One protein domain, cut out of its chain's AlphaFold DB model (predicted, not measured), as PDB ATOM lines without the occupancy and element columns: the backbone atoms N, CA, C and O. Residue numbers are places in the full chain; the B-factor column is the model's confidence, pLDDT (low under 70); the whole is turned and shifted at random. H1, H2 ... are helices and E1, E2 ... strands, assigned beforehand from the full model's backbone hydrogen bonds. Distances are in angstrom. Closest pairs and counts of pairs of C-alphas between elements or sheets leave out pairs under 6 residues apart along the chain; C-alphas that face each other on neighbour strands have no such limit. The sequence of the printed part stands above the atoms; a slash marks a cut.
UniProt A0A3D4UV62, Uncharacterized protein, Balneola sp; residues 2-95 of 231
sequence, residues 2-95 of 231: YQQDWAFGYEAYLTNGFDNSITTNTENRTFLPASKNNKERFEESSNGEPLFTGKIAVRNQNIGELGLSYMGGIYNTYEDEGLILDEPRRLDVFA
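This is residues 2 to 95 of the 231 residues of an uncharacterized protein of Balneola sp (UniProt A0A3D4UV62). A long, narrow antiparallel sheet makes the length of this domain: three long strands, E1, E2 and E3, run side by side, and the shorter E4 covers part of the free side of E3. The three long links lie about one end of the sheet, where E1 and E3 end and E2 and E4 begin, with the short helix H1 beside that end, while the tight turn from E2 to E3 lies at the other end. The printed part has 94 residues, with four named strands and one named helix in the chain order E1 H1 E2 E3 E4; the sheet order is E1 E2 E3 E4. The class is mostly strand, though only 45 residues are in named elements, under half of the printed part. The whole is loose, with a radius of gyration of the C-alphas of 17.3 A, and spans 57 by 28 by 23 A, only just a rod.

E1, residues 6 to 16, is an edge strand and the antiparallel neighbour of E2, residues 50 to 60, at 169 degrees. N 9 and O 57 are 2.9 A apart, within hydrogen-bond range, as are N 55 and O 11, 2.9 A. E2 forms a hairpin with E3, residues 64 to 74, antiparallel at 171 degrees, with N 54 and O 70 at 2.8 A. E3 forms another hairpin with E4, residues 90 to 95, the other edge strand, at 176 degrees, with N 93 and O 71 at 2.7 A. E2, E3 and E4 make a meander, each strand the antiparallel neighbour of the one before. E1 and E4 are apart. The sheet is twisted, its C-alphas lying up to 5.0 A off the best plane. H1, residues 32 to 37, is not on the sheet, with 2 pairs of C-alphas within 10 A, and is apart from E3 and E4. In H1, 1 of 2 O i to N i+4 pairs is within hydrogen-bond range.

E1 begins at C-alpha 6, (2.819, -15.311, -0.186), and is 33.8 A long from first to last C-alpha. H1 begins at C-alpha 32, (-28.084, -27.666, 7.629), and is 9.7 A long. E2 is 33.3 A long and E3 34.1 A. E4 is 16.9 A long and ends at C-alpha 95, (-14.844, -27.102, 2.729).

The C-alphas of Gln 4 and Leu 83 are the two farthest apart, at 57.4 A. The printed part has no cut. The links E1 to H1, H1 to E2 and E3 to E4 are long; E2 to E3 is tight. In the last long link, residues 79 to 80 pair with residues 83 to 84, antiparallel. The mean pLDDT of the printed part is 90.7, and residues 2 to 3 are under 70.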
ATOM      1  N   TYR A   2       3.862 -11.868   5.608       51.59
ATOM      2  CA  TYR A   2       4.118 -11.811   4.162       51.59
ATOM      3  C   TYR A   2       5.558 -12.233   3.881       51.59
ATOM      4  O   TYR A   2       6.484 -11.657   4.454       51.59
ATOM      5  N   GLN A   3       5.753 -13.214   3.006       59.94
ATOM      6  CA  GLN A   3       7.077 -13.608   2.534       59.94
ATOM      7  C   GLN A   3       6.996 -13.828   1.023       59.94
ATOM      8  O   GLN A   3       6.340 -14.762   0.585       59.94
ATOM      9  N   GLN A   4       7.637 -12.946   0.244       73.31
ATOM     10  CA  GLN A   4       7.871 -13.106  -1.203       73.31
ATOM     11  C   GLN A   4       6.633 -13.592  -1.987       73.31
ATOM     12  O   GLN A   4       6.578 -14.738  -2.416       73.31
ATOM     13  N   ASP A   5       5.632 -12.720  -2.129       91.12
ATOM     14  CA  ASP A   5       4.340 -12.942  -2.814       91.12
ATOM     15  C   ASP A   5       3.326 -13.839  -2.095       91.12
ATOM     16  O   ASP A   5       2.171 -13.907  -2.521       91.12
ATOM     17  N   TRP A   6       3.709 -14.469  -0.980       95.25
ATOM     18  CA  TRP A   6       2.819 -15.311  -0.186       95.25
ATOM     19  C   TRP A   6       2.245 -14.587   1.029       95.25
ATOM     20  O   TRP A   6       2.946 -13.860   1.743       95.25
ATOM     21  N   ALA A   7       0.969 -14.847   1.294       95.19
ATOM     22  CA  ALA A   7       0.254 -14.465   2.499       95.19
ATOM     23  C   ALA A   7      -0.420 -15.693   3.117       95.19
ATOM     24  O   ALA A   7      -0.903 -16.578   2.415       95.19
ATOM     25  N   PHE A   8      -0.468 -15.714   4.446       96.25
ATOM     26  CA  PHE A   8      -1.128 -16.756   5.227       96.25
ATOM     27  C   PHE A   8      -2.164 -16.108   6.138       96.25
ATOM     28  O   PHE A   8      -1.837 -15.139   6.838       96.25
ATOM     29  N   GLY A   9      -3.381 -16.645   6.119       95.62
ATOM     30  CA  GLY A   9      -4.516 -16.214   6.929       95.62
ATOM     31  C   GLY A   9      -5.083 -17.366   7.753       95.62
ATOM     32  O   GLY A   9      -4.951 -18.534   7.383       95.62
ATOM     33  N   TYR A  10      -5.690 -17.030   8.886       96.81
ATOM     34  CA  TYR A  10      -6.439 -17.968   9.711       96.81
ATOM     35  C   TYR A  10      -7.557 -17.235  10.453       96.81
ATOM     36  O   TYR A  10      -7.414 -16.060  10.793       96.81
ATOM     37  N   GLU A  11      -8.636 -17.948  10.743       96.62
ATOM     38  CA  GLU A  11      -9.743 -17.490  11.577       96.62
ATOM     39  C   GLU A  11     -10.301 -18.660  12.392       96.62
ATOM     40  O   GLU A  11     -10.219 -19.818  11.976       96.62
ATOM     41  N   ALA A  12     -10.824 -18.360  13.579       97.31
ATOM     42  CA  ALA A  12     -11.443 -19.336  14.465       97.31
ATOM     43  C   ALA A  12     -12.528 -18.664  15.312       97.31
ATOM     44  O   ALA A  12     -12.313 -17.582  15.863       97.31
ATOM     45  N   TYR A  13     -13.673 -19.327  15.435       94.38
ATOM     46  CA  TYR A  13     -14.856 -18.831  16.126       94.38
ATOM     47  C   TYR A  13     -15.477 -19.927  16.990       94.38
ATOM     48  O   TYR A  13     -15.473 -21.107  16.631       94.38
ATOM     49  N   LEU A  14     -16.059 -19.504  18.110       93.31
ATOM     50  CA  LEU A  14     -16.996 -20.291  18.902       93.31
ATOM     51  C   LEU A  14     -18.333 -19.558  18.868       93.31
ATOM     52  O   LEU A  14     -18.390 -18.358  19.137       93.31
ATOM     53  N   THR A  15     -19.388 -20.267  18.489       88.50
ATOM     54  CA  THR A  15     -20.723 -19.691  18.289       88.50
ATOM     55  C   THR A  15     -21.793 -20.567  18.930       88.50
ATOM     56  O   THR A  15     -21.522 -21.718  19.279       88.50
ATOM     57  N   ASN A  16     -23.008 -20.026  19.078       84.31
ATOM     58  CA  ASN A  16     -24.160 -20.843  19.447       84.31
ATOM     59  C   ASN A  16     -24.401 -21.921  18.391       84.31
ATOM     60  O   ASN A  16     -24.356 -21.654  17.182       84.31
ATOM     61  N   GLY A  17     -24.636 -23.124  18.906       81.75
ATOM     62  CA  GLY A  17     -24.530 -24.375  18.187       81.75
ATOM     63  C   GLY A  17     -25.517 -24.588  17.049       81.75
ATOM     64  O   GLY A  17     -26.329 -23.734  16.687       81.75
ATOM     65  N   PHE A  18     -25.412 -25.779  16.475       91.12
ATOM     66  CA  PHE A  18     -26.475 -26.364  15.674       91.12
ATOM     67  C   PHE A  18     -27.688 -26.714  16.553       91.12
ATOM     68  O   PHE A  18     -27.623 -26.622  17.775       91.12
ATOM     69  N   ASP A  19     -28.796 -27.124  15.943       91.88
ATOM     70  CA  ASP A  19     -30.008 -27.520  16.665       91.88
ATOM     71  C   ASP A  19     -30.761 -28.650  15.936       91.88
ATOM     72  O   ASP A  19     -30.450 -28.994  14.789       91.88
ATOM     73  N   ASN A  20     -31.772 -29.222  16.600       91.88
ATOM     74  CA  ASN A  20     -32.525 -30.382  16.115       91.88
ATOM     75  C   ASN A  20     -33.170 -30.171  14.740       91.88
ATOM     76  O   ASN A  20     -33.426 -31.159  14.052       91.88
ATOM     77  N   SER A  21     -33.395 -28.928  14.295       93.38
ATOM     78  CA  SER A  21     -34.009 -28.655  12.991       93.38
ATOM     79  C   SER A  21     -33.215 -29.233  11.818       93.38
ATOM     80  O   SER A  21     -33.783 -29.448  10.750       93.38
ATOM     81  N   ILE A  22     -31.938 -29.583  12.000       93.94
ATOM     82  CA  ILE A  22     -31.178 -30.351  11.003       93.94
ATOM     83  C   ILE A  22     -31.897 -31.643  10.604       93.94
ATOM     84  O   ILE A  22     -31.881 -31.979   9.423       93.94
ATOM     85  N   THR A  23     -32.557 -32.331  11.537       93.38
ATOM     86  CA  THR A  23     -33.339 -33.554  11.276       93.38
ATOM     87  C   THR A  23     -34.849 -33.343  11.427       93.38
ATOM     88  O   THR A  23     -35.632 -34.095  10.849       93.38
ATOM     89  N   THR A  24     -35.292 -32.302  12.134       90.44
ATOM     90  CA  THR A  24     -36.716 -31.990  12.366       90.44
ATOM     91  C   THR A  24     -37.216 -30.785  11.551       90.44
ATOM     92  O   THR A  24     -37.931 -29.922  12.056       90.44
ATOM     93  N   ASN A  25     -36.850 -30.713  10.268       92.31
ATOM     94  CA  ASN A  25     -37.279 -29.660   9.332       92.31
ATOM     95  C   ASN A  25     -38.422 -30.088   8.393       92.31
ATOM     96  O   ASN A  25     -38.832 -31.246   8.337       92.31
ATOM     97  N   THR A  26     -38.912 -29.126   7.607       92.38
ATOM     98  CA  THR A  26     -39.965 -29.311   6.596       92.38
ATOM     99  C   THR A  26     -39.486 -29.930   5.283       92.38
ATOM    100  O   THR A  26     -40.319 -30.340   4.479       92.38
ATOM    101  N   GLU A  27     -38.173 -30.018   5.057       91.56
ATOM    102  CA  GLU A  27     -37.576 -30.556   3.824       91.56
ATOM    103  C   GLU A  27     -37.524 -32.094   3.807       91.56
ATOM    104  O   GLU A  27     -37.177 -32.686   2.785       91.56
ATOM    105  N   ASN A  28     -37.880 -32.749   4.925       90.50
ATOM    106  CA  ASN A  28     -37.879 -34.209   5.104       90.50
ATOM    107  C   ASN A  28     -36.531 -34.877   4.763       90.50
ATOM    108  O   ASN A  28     -36.499 -36.000   4.261       90.50
ATOM    109  N   ARG A  29     -35.425 -34.187   5.046       94.06
ATOM    110  CA  ARG A  29     -34.037 -34.637   4.851       94.06
ATOM    111  C   ARG A  29     -33.145 -34.029   5.933       94.06
ATOM    112  O   ARG A  29     -33.571 -33.117   6.645       94.06
ATOM    113  N   THR A  30     -31.895 -34.471   6.034       95.69
ATOM    114  CA  THR A  30     -30.884 -33.711   6.781       95.69
ATOM    115  C   THR A  30     -30.640 -32.374   6.079       95.69
ATOM    116  O   THR A  30     -30.314 -32.335   4.894       95.69
ATOM    117  N   PHE A  31     -30.844 -31.253   6.770       94.62
ATOM    118  CA  PHE A  31     -30.803 -29.933   6.132       94.62
ATOM    119  C   PHE A  31     -30.162 -28.878   7.034       94.62
ATOM    120  O   PHE A  31     -30.827 -28.231   7.842       94.62
ATOM    121  N   LEU A  32     -28.854 -28.660   6.864       91.38
ATOM    122  CA  LEU A  32     -28.084 -27.666   7.629       91.38
ATOM    123  C   LEU A  32     -28.697 -26.259   7.645       91.38
ATOM    124  O   LEU A  32     -28.716 -25.644   8.716       91.38
ATOM    125  N   PRO A  33     -29.214 -25.717   6.520       90.25
ATOM    126  CA  PRO A  33     -29.778 -24.371   6.524       90.25
ATOM    127  C   PRO A  33     -30.984 -24.204   7.460       90.25
ATOM    128  O   PRO A  33     -31.270 -23.073   7.854       90.25
ATOM    129  N   ALA A  34     -31.659 -25.292   7.863       90.38
ATOM    130  CA  ALA A  34     -32.766 -25.235   8.820       90.38
ATOM    131  C   ALA A  34     -32.340 -24.606  10.153       90.38
ATOM    132  O   ALA A  34     -33.021 -23.702  10.640       90.38
ATOM    133  N   SER A  35     -31.162 -24.978  10.668       87.19
ATOM    134  CA  SER A  35     -30.663 -24.445  11.942       87.19
ATOM    135  C   SER A  35     -30.434 -22.936  11.871       87.19
ATOM    136  O   SER A  35     -30.665 -22.204  12.832       87.19
ATOM    137  N   LYS A  36     -30.022 -22.405  10.712       85.19
ATOM    138  CA  LYS A  36     -29.838 -20.955  10.527       85.19
ATOM    139  C   LYS A  36     -31.151 -20.173  10.634       85.19
ATOM    140  O   LYS A  36     -31.133 -19.020  11.053       85.19
ATOM    141  N   ASN A  37     -32.270 -20.789  10.258       82.44
ATOM    142  CA  ASN A  37     -33.586 -20.154  10.274       82.44
ATOM    143  C   ASN A  37     -34.257 -20.190  11.656       82.44
ATOM    144  O   ASN A  37     -35.235 -19.467  11.864       82.44
ATOM    145  N   ASN A  38     -33.749 -20.997  12.593       79.88
ATOM    146  CA  ASN A  38     -34.250 -21.019  13.959       79.88
ATOM    147  C   ASN A  38     -33.893 -19.703  14.671       79.88
ATOM    148  O   ASN A  38     -32.719 -19.384  14.844       79.88
ATOM    149  N   LYS A  39     -34.903 -18.925  15.076       79.00
ATOM    150  CA  LYS A  39     -34.710 -17.639  15.769       79.00
ATOM    151  C   LYS A  39     -34.261 -17.816  17.218       79.00
ATOM    152  O   LYS A  39     -33.537 -16.964  17.724       79.00
ATOM    153  N   GLU A  40     -34.651 -18.919  17.850       76.31
ATOM    154  CA  GLU A  40     -34.355 -19.207  19.257       76.31
ATOM    155  C   GLU A  40     -32.855 -19.403  19.487       76.31
ATOM    156  O   GLU A  40     -32.369 -19.143  20.579       76.31
ATOM    157  N   ARG A  41     -32.076 -19.710  18.438       76.06
ATOM    158  CA  ARG A  41     -30.612 -19.858  18.517       76.06
ATOM    159  C   ARG A  41     -29.861 -18.622  19.030       76.06
ATOM    160  O   ARG A  41     -28.676 -18.709  19.358       76.06
ATOM    161  N   PHE A  42     -30.497 -17.448  18.992       76.44
ATOM    162  CA  PHE A  42     -29.939 -16.207  19.535       76.44
ATOM    163  C   PHE A  42     -30.245 -16.023  21.023       76.44
ATOM    164  O   PHE A  42     -29.534 -15.277  21.691       76.44
ATOM    165  N   GLU A  43     -31.296 -16.670  21.518       72.25
ATOM    166  CA  GLU A  43     -31.789 -16.547  22.889       72.25
ATOM    167  C   GLU A  43     -31.286 -17.712  23.750       72.25
ATOM    168  O   GLU A  43     -30.885 -17.501  24.893       72.25
ATOM    169  N   GLU A  44     -31.217 -18.915  23.174       70.50
ATOM    170  CA  GLU A  44     -30.874 -20.151  23.869       70.50
ATOM    171  C   GLU A  44     -29.928 -21.029  23.033       70.50
ATOM    172  O   GLU A  44     -29.900 -20.983  21.800       70.50
ATOM    173  N   SER A  45     -29.111 -21.826  23.727       77.81
ATOM    174  CA  SER A  45     -28.327 -22.896  23.105       77.81
ATOM    175  C   SER A  45     -29.121 -24.193  23.188       77.81
ATOM    176  O   SER A  45     -29.607 -24.540  24.260       77.81
ATOM    177  N   SER A  46     -29.214 -24.926  22.078       77.50
ATOM    178  CA  SER A  46     -29.979 -26.180  21.973       77.50
ATOM    179  C   SER A  46     -29.468 -27.293  22.894       77.50
ATOM    180  O   SER A  46     -30.219 -28.200  23.240       77.50
ATOM    181  N   ASN A  47     -28.186 -27.252  23.255       81.81
ATOM    182  CA  ASN A  47     -27.512 -28.299  24.021       81.81
ATOM    183  C   ASN A  47     -26.412 -27.770  24.955       81.81
ATOM    184  O   ASN A  47     -25.715 -28.553  25.589       81.81
ATOM    185  N   GLY A  48     -26.238 -26.447  25.042       83.19
ATOM    186  CA  GLY A  48     -25.223 -25.821  25.895       83.19
ATOM    187  C   GLY A  48     -23.779 -25.937  25.387       83.19
ATOM    188  O   GLY A  48     -22.889 -25.344  25.994       83.19
ATOM    189  N   GLU A  49     -23.539 -26.617  24.262       88.56
ATOM    190  CA  GLU A  49     -22.205 -26.861  23.710       88.56
ATOM    191  C   GLU A  49     -21.889 -25.897  22.549       88.56
ATOM    192  O   GLU A  49     -22.747 -25.611  21.706       88.56
ATOM    193  N   PRO A  50     -20.661 -25.353  22.469       89.75
ATOM    194  CA  PRO A  50     -20.308 -24.406  21.424       89.75
ATOM    195  C   PRO A  50     -20.057 -25.105  20.081       89.75
ATOM    196  O   PRO A  50     -19.398 -26.143  20.000       89.75
ATOM    197  N   LEU A  51     -20.488 -24.465  18.992       92.81
ATOM    198  CA  LEU A  51     -20.078 -24.823  17.636       92.81
ATOM    199  C   LEU A  51     -18.734 -24.174  17.324       92.81
ATOM    200  O   LEU A  51     -18.595 -22.947  17.383       92.81
ATOM    201  N   PHE A  52     -17.760 -24.998  16.952       96.38
ATOM    202  CA  PHE A  52     -16.468 -24.528  16.477       96.38
ATOM    203  C   PHE A  52     -16.504 -24.288  14.969       96.38
ATOM    204  O   PHE A  52     -17.035 -25.095  14.210       96.38
ATOM    205  N   THR A  53     -15.901 -23.189  14.524       97.56
ATOM    206  CA  THR A  53     -15.613 -22.921  13.111       97.56
ATOM    207  C   THR A  53     -14.186 -22.425  12.986       97.56
ATOM    208  O   THR A  53     -13.765 -21.574  13.765       97.56
ATOM    209  N   GLY A  54     -13.442 -22.920  12.005       98.12
ATOM    210  CA  GLY A  54     -12.103 -22.437  11.711       98.12
ATOM    211  C   GLY A  54     -11.772 -22.536  10.233       98.12
ATOM    212  O   GLY A  54     -12.232 -23.442   9.541       98.12
ATOM    213  N   LYS A  55     -10.943 -21.609   9.762       98.38
ATOM    214  CA  LYS A  55     -10.424 -21.594   8.396       98.38
ATOM    215  C   LYS A  55      -8.949 -21.235   8.405       98.38
ATOM    216  O   LYS A  55      -8.497 -20.399   9.188       98.38
ATOM    217  N   ILE A  56      -8.203 -21.870   7.514       98.44
ATOM    218  CA  ILE A  56      -6.836 -21.493   7.160       98.44
ATOM    219  C   ILE A  56      -6.781 -21.217   5.663       98.44
ATOM    220  O   ILE A  56      -7.443 -21.896   4.883       98.44
ATOM    221  N   ALA A  57      -5.994 -20.227   5.258       98.00
ATOM    222  CA  ALA A  57      -5.847 -19.869   3.856       98.00
ATOM    223  C   ALA A  57      -4.401 -19.517   3.516       98.00
ATOM    224  O   ALA A  57      -3.675 -18.907   4.312       98.00
ATOM    225  N   VAL A  58      -3.999 -19.884   2.305       97.62
ATOM    226  CA  VAL A  58      -2.734 -19.479   1.702       97.62
ATOM    227  C   VAL A  58      -3.024 -18.767   0.391       97.62
ATOM    228  O   VAL A  58      -3.743 -19.275  -0.465       97.62
ATOM    229  N   ARG A  59      -2.440 -17.584   0.228       96.81
ATOM    230  CA  ARG A  59      -2.589 -16.758  -0.964       96.81
ATOM    231  C   ARG A  59      -1.237 -16.486  -1.587       96.81
ATOM    232  O   ARG A  59      -0.309 -16.088  -0.887       96.81
ATOM    233  N   ASN A  60      -1.154 -16.625  -2.902       95.75
ATOM    234  CA  ASN A  60      -0.069 -16.090  -3.708       95.75
ATOM    235  C   ASN A  60      -0.613 -15.009  -4.647       95.75
ATOM    236  O   ASN A  60      -1.619 -15.223  -5.320       95.75
ATOM    237  N   GLN A  61       0.063 -13.862  -4.721       90.44
ATOM    238  CA  GLN A  61      -0.396 -12.708  -5.505       90.44
ATOM    239  C   GLN A  61      -0.555 -12.981  -7.011       90.44
ATOM    240  O   GLN A  61      -1.371 -12.323  -7.643       90.44
ATOM    241  N   ASN A  62       0.173 -13.954  -7.568       91.31
ATOM    242  CA  ASN A  62       0.170 -14.272  -9.000       91.31
ATOM    243  C   ASN A  62      -0.621 -15.546  -9.350       91.31
ATOM    244  O   ASN A  62      -0.733 -15.884 -10.526       91.31
ATOM    245  N   ILE A  63      -1.102 -16.289  -8.346       93.81
ATOM    246  CA  ILE A  63      -1.789 -17.576  -8.551       93.81
ATOM    247  C   ILE A  63      -3.219 -17.526  -8.030       93.81
ATOM    248  O   ILE A  63      -4.101 -18.047  -8.699       93.81
ATOM    249  N   GLY A  64      -3.464 -16.946  -6.855       96.00
ATOM    250  CA  GLY A  64      -4.765 -17.024  -6.195       96.00
ATOM    251  C   GLY A  64      -4.679 -17.393  -4.717       96.00
ATOM    252  O   GLY A  64      -3.597 -17.422  -4.126       96.00
ATOM    253  N   GLU A  65      -5.829 -17.675  -4.120       98.31
ATOM    254  CA  GLU A  65      -5.980 -18.064  -2.718       98.31
ATOM    255  C   GLU A  65      -6.680 -19.417  -2.609       98.31
ATOM    256  O   GLU A  65      -7.695 -19.642  -3.261       98.31
ATOM    257  N   LEU A  66      -6.116 -20.305  -1.787       98.56
ATOM    258  CA  LEU A  66      -6.686 -21.596  -1.411       98.56
ATOM    259  C   LEU A  66      -7.023 -21.567   0.082       98.56
ATOM    260  O   LEU A  66      -6.142 -21.308   0.908       98.56
ATOM    261  N   GLY A  67      -8.271 -21.876   0.412       98.50
ATOM    262  CA  GLY A  67      -8.790 -21.979   1.767       98.50
ATOM    263  C   GLY A  67      -9.215 -23.403   2.118       98.50
ATOM    264  O   GLY A  67      -9.722 -24.148   1.280       98.50
ATOM    265  N   LEU A  68      -8.990 -23.778   3.376       98.75
ATOM    266  CA  LEU A  68      -9.521 -24.986   4.000       98.75
ATOM    267  C   LEU A  68     -10.324 -24.572   5.226       98.75
ATOM    268  O   LEU A  68      -9.786 -23.914   6.120       98.75
ATOM    269  N   SER A  69     -11.585 -24.987   5.274       98.56
ATOM    270  CA  SER A  69     -12.520 -24.614   6.331       98.56
ATOM    271  C   SER A  69     -13.107 -25.844   7.008       98.56
ATOM    272  O   SER A  69     -13.327 -26.881   6.380       98.56
ATOM    273  N   TYR A  70     -13.375 -25.709   8.299       98.50
ATOM    274  CA  TYR A  70     -14.028 -26.712   9.121       98.50
ATOM    275  C   TYR A  70     -15.059 -26.050  10.039       98.50
ATOM    276  O   TYR A  70     -14.787 -25.014  10.645       98.50
ATOM    277  N   MET A  71     -16.226 -26.670  10.173       97.25
ATOM    278  CA  MET A  71     -17.273 -26.275  11.111       97.25
ATOM    279  C   MET A  71     -17.872 -27.534  11.730       97.25
ATOM    280  O   MET A  71     -18.284 -28.422  10.994       97.25
ATOM    281  N   GLY A  72     -17.957 -27.632  13.055       97.06
ATOM    282  CA  GLY A  72     -18.570 -28.810  13.663       97.06
ATOM    283  C   GLY A  72     -18.866 -28.713  15.153       97.06
ATOM    284  O   GLY A  72     -18.218 -27.974  15.902       97.06
ATOM    285  N   GLY A  73     -19.881 -29.464  15.575       95.56
ATOM    286  CA  GLY A  73     -20.436 -29.430  16.926       95.56
ATOM    287  C   GLY A  73     -21.578 -30.429  17.109       95.56
ATOM    288  O   GLY A  73     -21.971 -31.117  16.167       95.56
ATOM    289  N   ILE A  74     -22.094 -30.520  18.333       95.25
ATOM    290  CA  ILE A  74     -23.288 -31.320  18.633       95.25
ATOM    291  C   ILE A  74     -24.511 -30.546  18.138       95.25
ATOM    292  O   ILE A  74     -24.593 -29.332  18.342       95.25
ATOM    293  N   TYR A  75     -25.436 -31.225  17.458       93.50
ATOM    294  CA  TYR A  75     -26.632 -30.578  16.916       93.50
ATOM    295  C   TYR A  75     -27.914 -30.910  17.658       93.50
ATOM    296  O   TYR A  75     -28.840 -30.109  17.622       93.50
ATOM    297  N   ASN A  76     -28.007 -32.066  18.308       93.75
ATOM    298  CA  ASN A  76     -29.220 -32.436  19.019       93.75
ATOM    299  C   ASN A  76     -29.200 -31.918  20.463       93.75
ATOM    300  O   ASN A  76     -28.153 -31.836  21.106       93.75
ATOM    301  N   THR A  77     -30.381 -31.624  20.989       92.31
ATOM    302  CA  THR A  77     -30.656 -31.594  22.422       92.31
ATOM    303  C   THR A  77     -30.618 -33.029  22.936       92.31
ATOM    304  O   THR A  77     -31.507 -33.825  22.628       92.31
ATOM    305  N   TYR A  78     -29.566 -33.369  23.677       92.06
ATOM    306  CA  TYR A  78     -29.352 -34.712  24.227       92.06
ATOM    307  C   TYR A  78     -29.700 -34.805  25.724       92.06
ATOM    308  O   TYR A  78     -29.932 -35.899  26.237       92.06
ATOM    309  N   GLU A  79     -29.785 -33.669  26.419       91.62
ATOM    310  CA  GLU A  79     -30.154 -33.556  27.830       91.62
ATOM    311  C   GLU A  79     -31.064 -32.337  28.030       91.62
ATOM    312  O   GLU A  79     -30.807 -31.280  27.459       91.62
ATOM    313  N   ASP A  80     -32.111 -32.491  28.842       89.75
ATOM    314  CA  ASP A  80     -33.024 -31.412  29.232       89.75
ATOM    315  C   ASP A  80     -33.367 -31.528  30.724       89.75
ATOM    316  O   ASP A  80     -33.799 -32.582  31.185       89.75
ATOM    317  N   GLU A  81     -33.105 -30.479  31.507       87.06
ATOM    318  CA  GLU A  81     -33.266 -30.458  32.974       87.06
ATOM    319  C   GLU A  81     -32.683 -31.692  33.721       87.06
ATOM    320  O   GLU A  81     -33.201 -32.125  34.753       87.06
ATOM    321  N   GLY A  82     -31.585 -32.274  33.219       86.62
ATOM    322  CA  GLY A  82     -30.956 -33.478  33.786       86.62
ATOM    323  C   GLY A  82     -31.555 -34.810  33.314       86.62
ATOM    324  O   GLY A  82     -31.094 -35.879  33.727       86.62
ATOM    325  N   LEU A  83     -32.576 -34.777  32.455       91.69
ATOM    326  CA  LEU A  83     -33.126 -35.943  31.776       91.69
ATOM    327  C   LEU A  83     -32.369 -36.186  30.467       91.69
ATOM    328  O   LEU A  83     -32.358 -35.341  29.578       91.69
ATOM    329  N   ILE A  84     -31.784 -37.376  30.327       92.94
ATOM    330  CA  ILE A  84     -31.123 -37.796  29.086       92.94
ATOM    331  C   ILE A  84     -32.196 -38.159  28.050       92.94
ATOM    332  O   ILE A  84     -32.991 -39.075  28.279       92.94
ATOM    333  N   LEU A  85     -32.205 -37.447  26.922       91.94
ATOM    334  CA  LEU A  85     -33.155 -37.617  25.816       91.94
ATOM    335  C   LEU A  85     -32.590 -38.480  24.676       91.94
ATOM    336  O   LEU A  85     -33.324 -39.274  24.090       91.94
ATOM    337  N   ASP A  86     -31.299 -38.330  24.370       93.12
ATOM    338  CA  ASP A  86     -30.562 -39.053  23.320       93.12
ATOM    339  C   ASP A  86     -29.056 -39.042  23.658       93.12
ATOM    340  O   ASP A  86     -28.630 -38.406  24.623       93.12
ATOM    341  N   GLU A  87     -28.229 -39.742  22.885       94.50
ATOM    342  CA  GLU A  87     -26.778 -39.535  22.904       94.50
ATOM    343  C   GLU A  87     -26.385 -38.269  22.113       94.50
ATOM    344  O   GLU A  87     -27.117 -37.866  21.208       94.50
ATOM    345  N   PRO A  88     -25.248 -37.614  22.414       94.75
ATOM    346  CA  PRO A  88     -24.802 -36.447  21.656       94.75
ATOM    347  C   PRO A  88     -24.505 -36.795  20.192       94.75
ATOM    348  O   PRO A  88     -23.593 -37.570  19.902       94.75
ATOM    349  N   ARG A  89     -25.241 -36.176  19.268       95.88
ATOM    350  CA  ARG A  89     -25.129 -36.361  17.818       95.88
ATOM    351  C   ARG A  89     -24.336 -35.228  17.202       95.88
ATOM    352  O   ARG A  89     -24.664 -34.050  17.369       95.88
ATOM    353  N   ARG A  90     -23.289 -35.580  16.464       96.19
ATOM    354  CA  ARG A  90     -22.364 -34.611  15.876       96.19
ATOM    355  C   ARG A  90     -22.714 -34.278  14.429       96.19
ATOM    356  O   ARG A  90     -23.199 -35.115  13.673       96.19
ATOM    357  N   LEU A  91     -22.416 -33.042  14.053       96.88
ATOM    358  CA  LEU A  91     -22.402 -32.582  12.678       96.88
ATOM    359  C   LEU A  91     -21.055 -31.941  12.366       96.88
ATOM    360  O   LEU A  91     -20.585 -31.097  13.130       96.88
ATOM    361  N   ASP A  92     -20.467 -32.312  11.234       98.12
ATOM    362  CA  ASP A  92     -19.176 -31.816  10.771       98.12
ATOM    363  C   ASP A  92     -19.248 -31.395   9.300       98.12
ATOM    364  O   ASP A  92     -19.760 -32.117   8.449       98.12
ATOM    365  N   VAL A  93     -18.687 -30.232   8.991       98.25
ATOM    366  CA  VAL A  93     -18.582 -29.669   7.646       98.25
ATOM    367  C   VAL A  93     -17.120 -29.394   7.349       98.25
ATOM    368  O   VAL A  93     -16.433 -28.741   8.134       98.25
ATOM    369  N   PHE A  94     -16.663 -29.846   6.193       98.69
ATOM    370  CA  PHE A  94     -15.358 -29.515   5.635       98.69
ATOM    371  C   PHE A  94     -15.569 -28.804   4.311       98.69
ATOM    372  O   PHE A  94     -16.413 -29.236   3.533       98.69
ATOM    373  N   ALA A  95     -14.796 -27.763   4.025       98.69
ATOM    374  CA  ALA A  95     -14.844 -27.102   2.729       98.69
ATOM    375  C   ALA A  95     -13.451 -26.738   2.218       98.69
ATOM    376  O   ALA A  95     -12.534 -26.452   2.991       98.69
TER     377      ALA A  95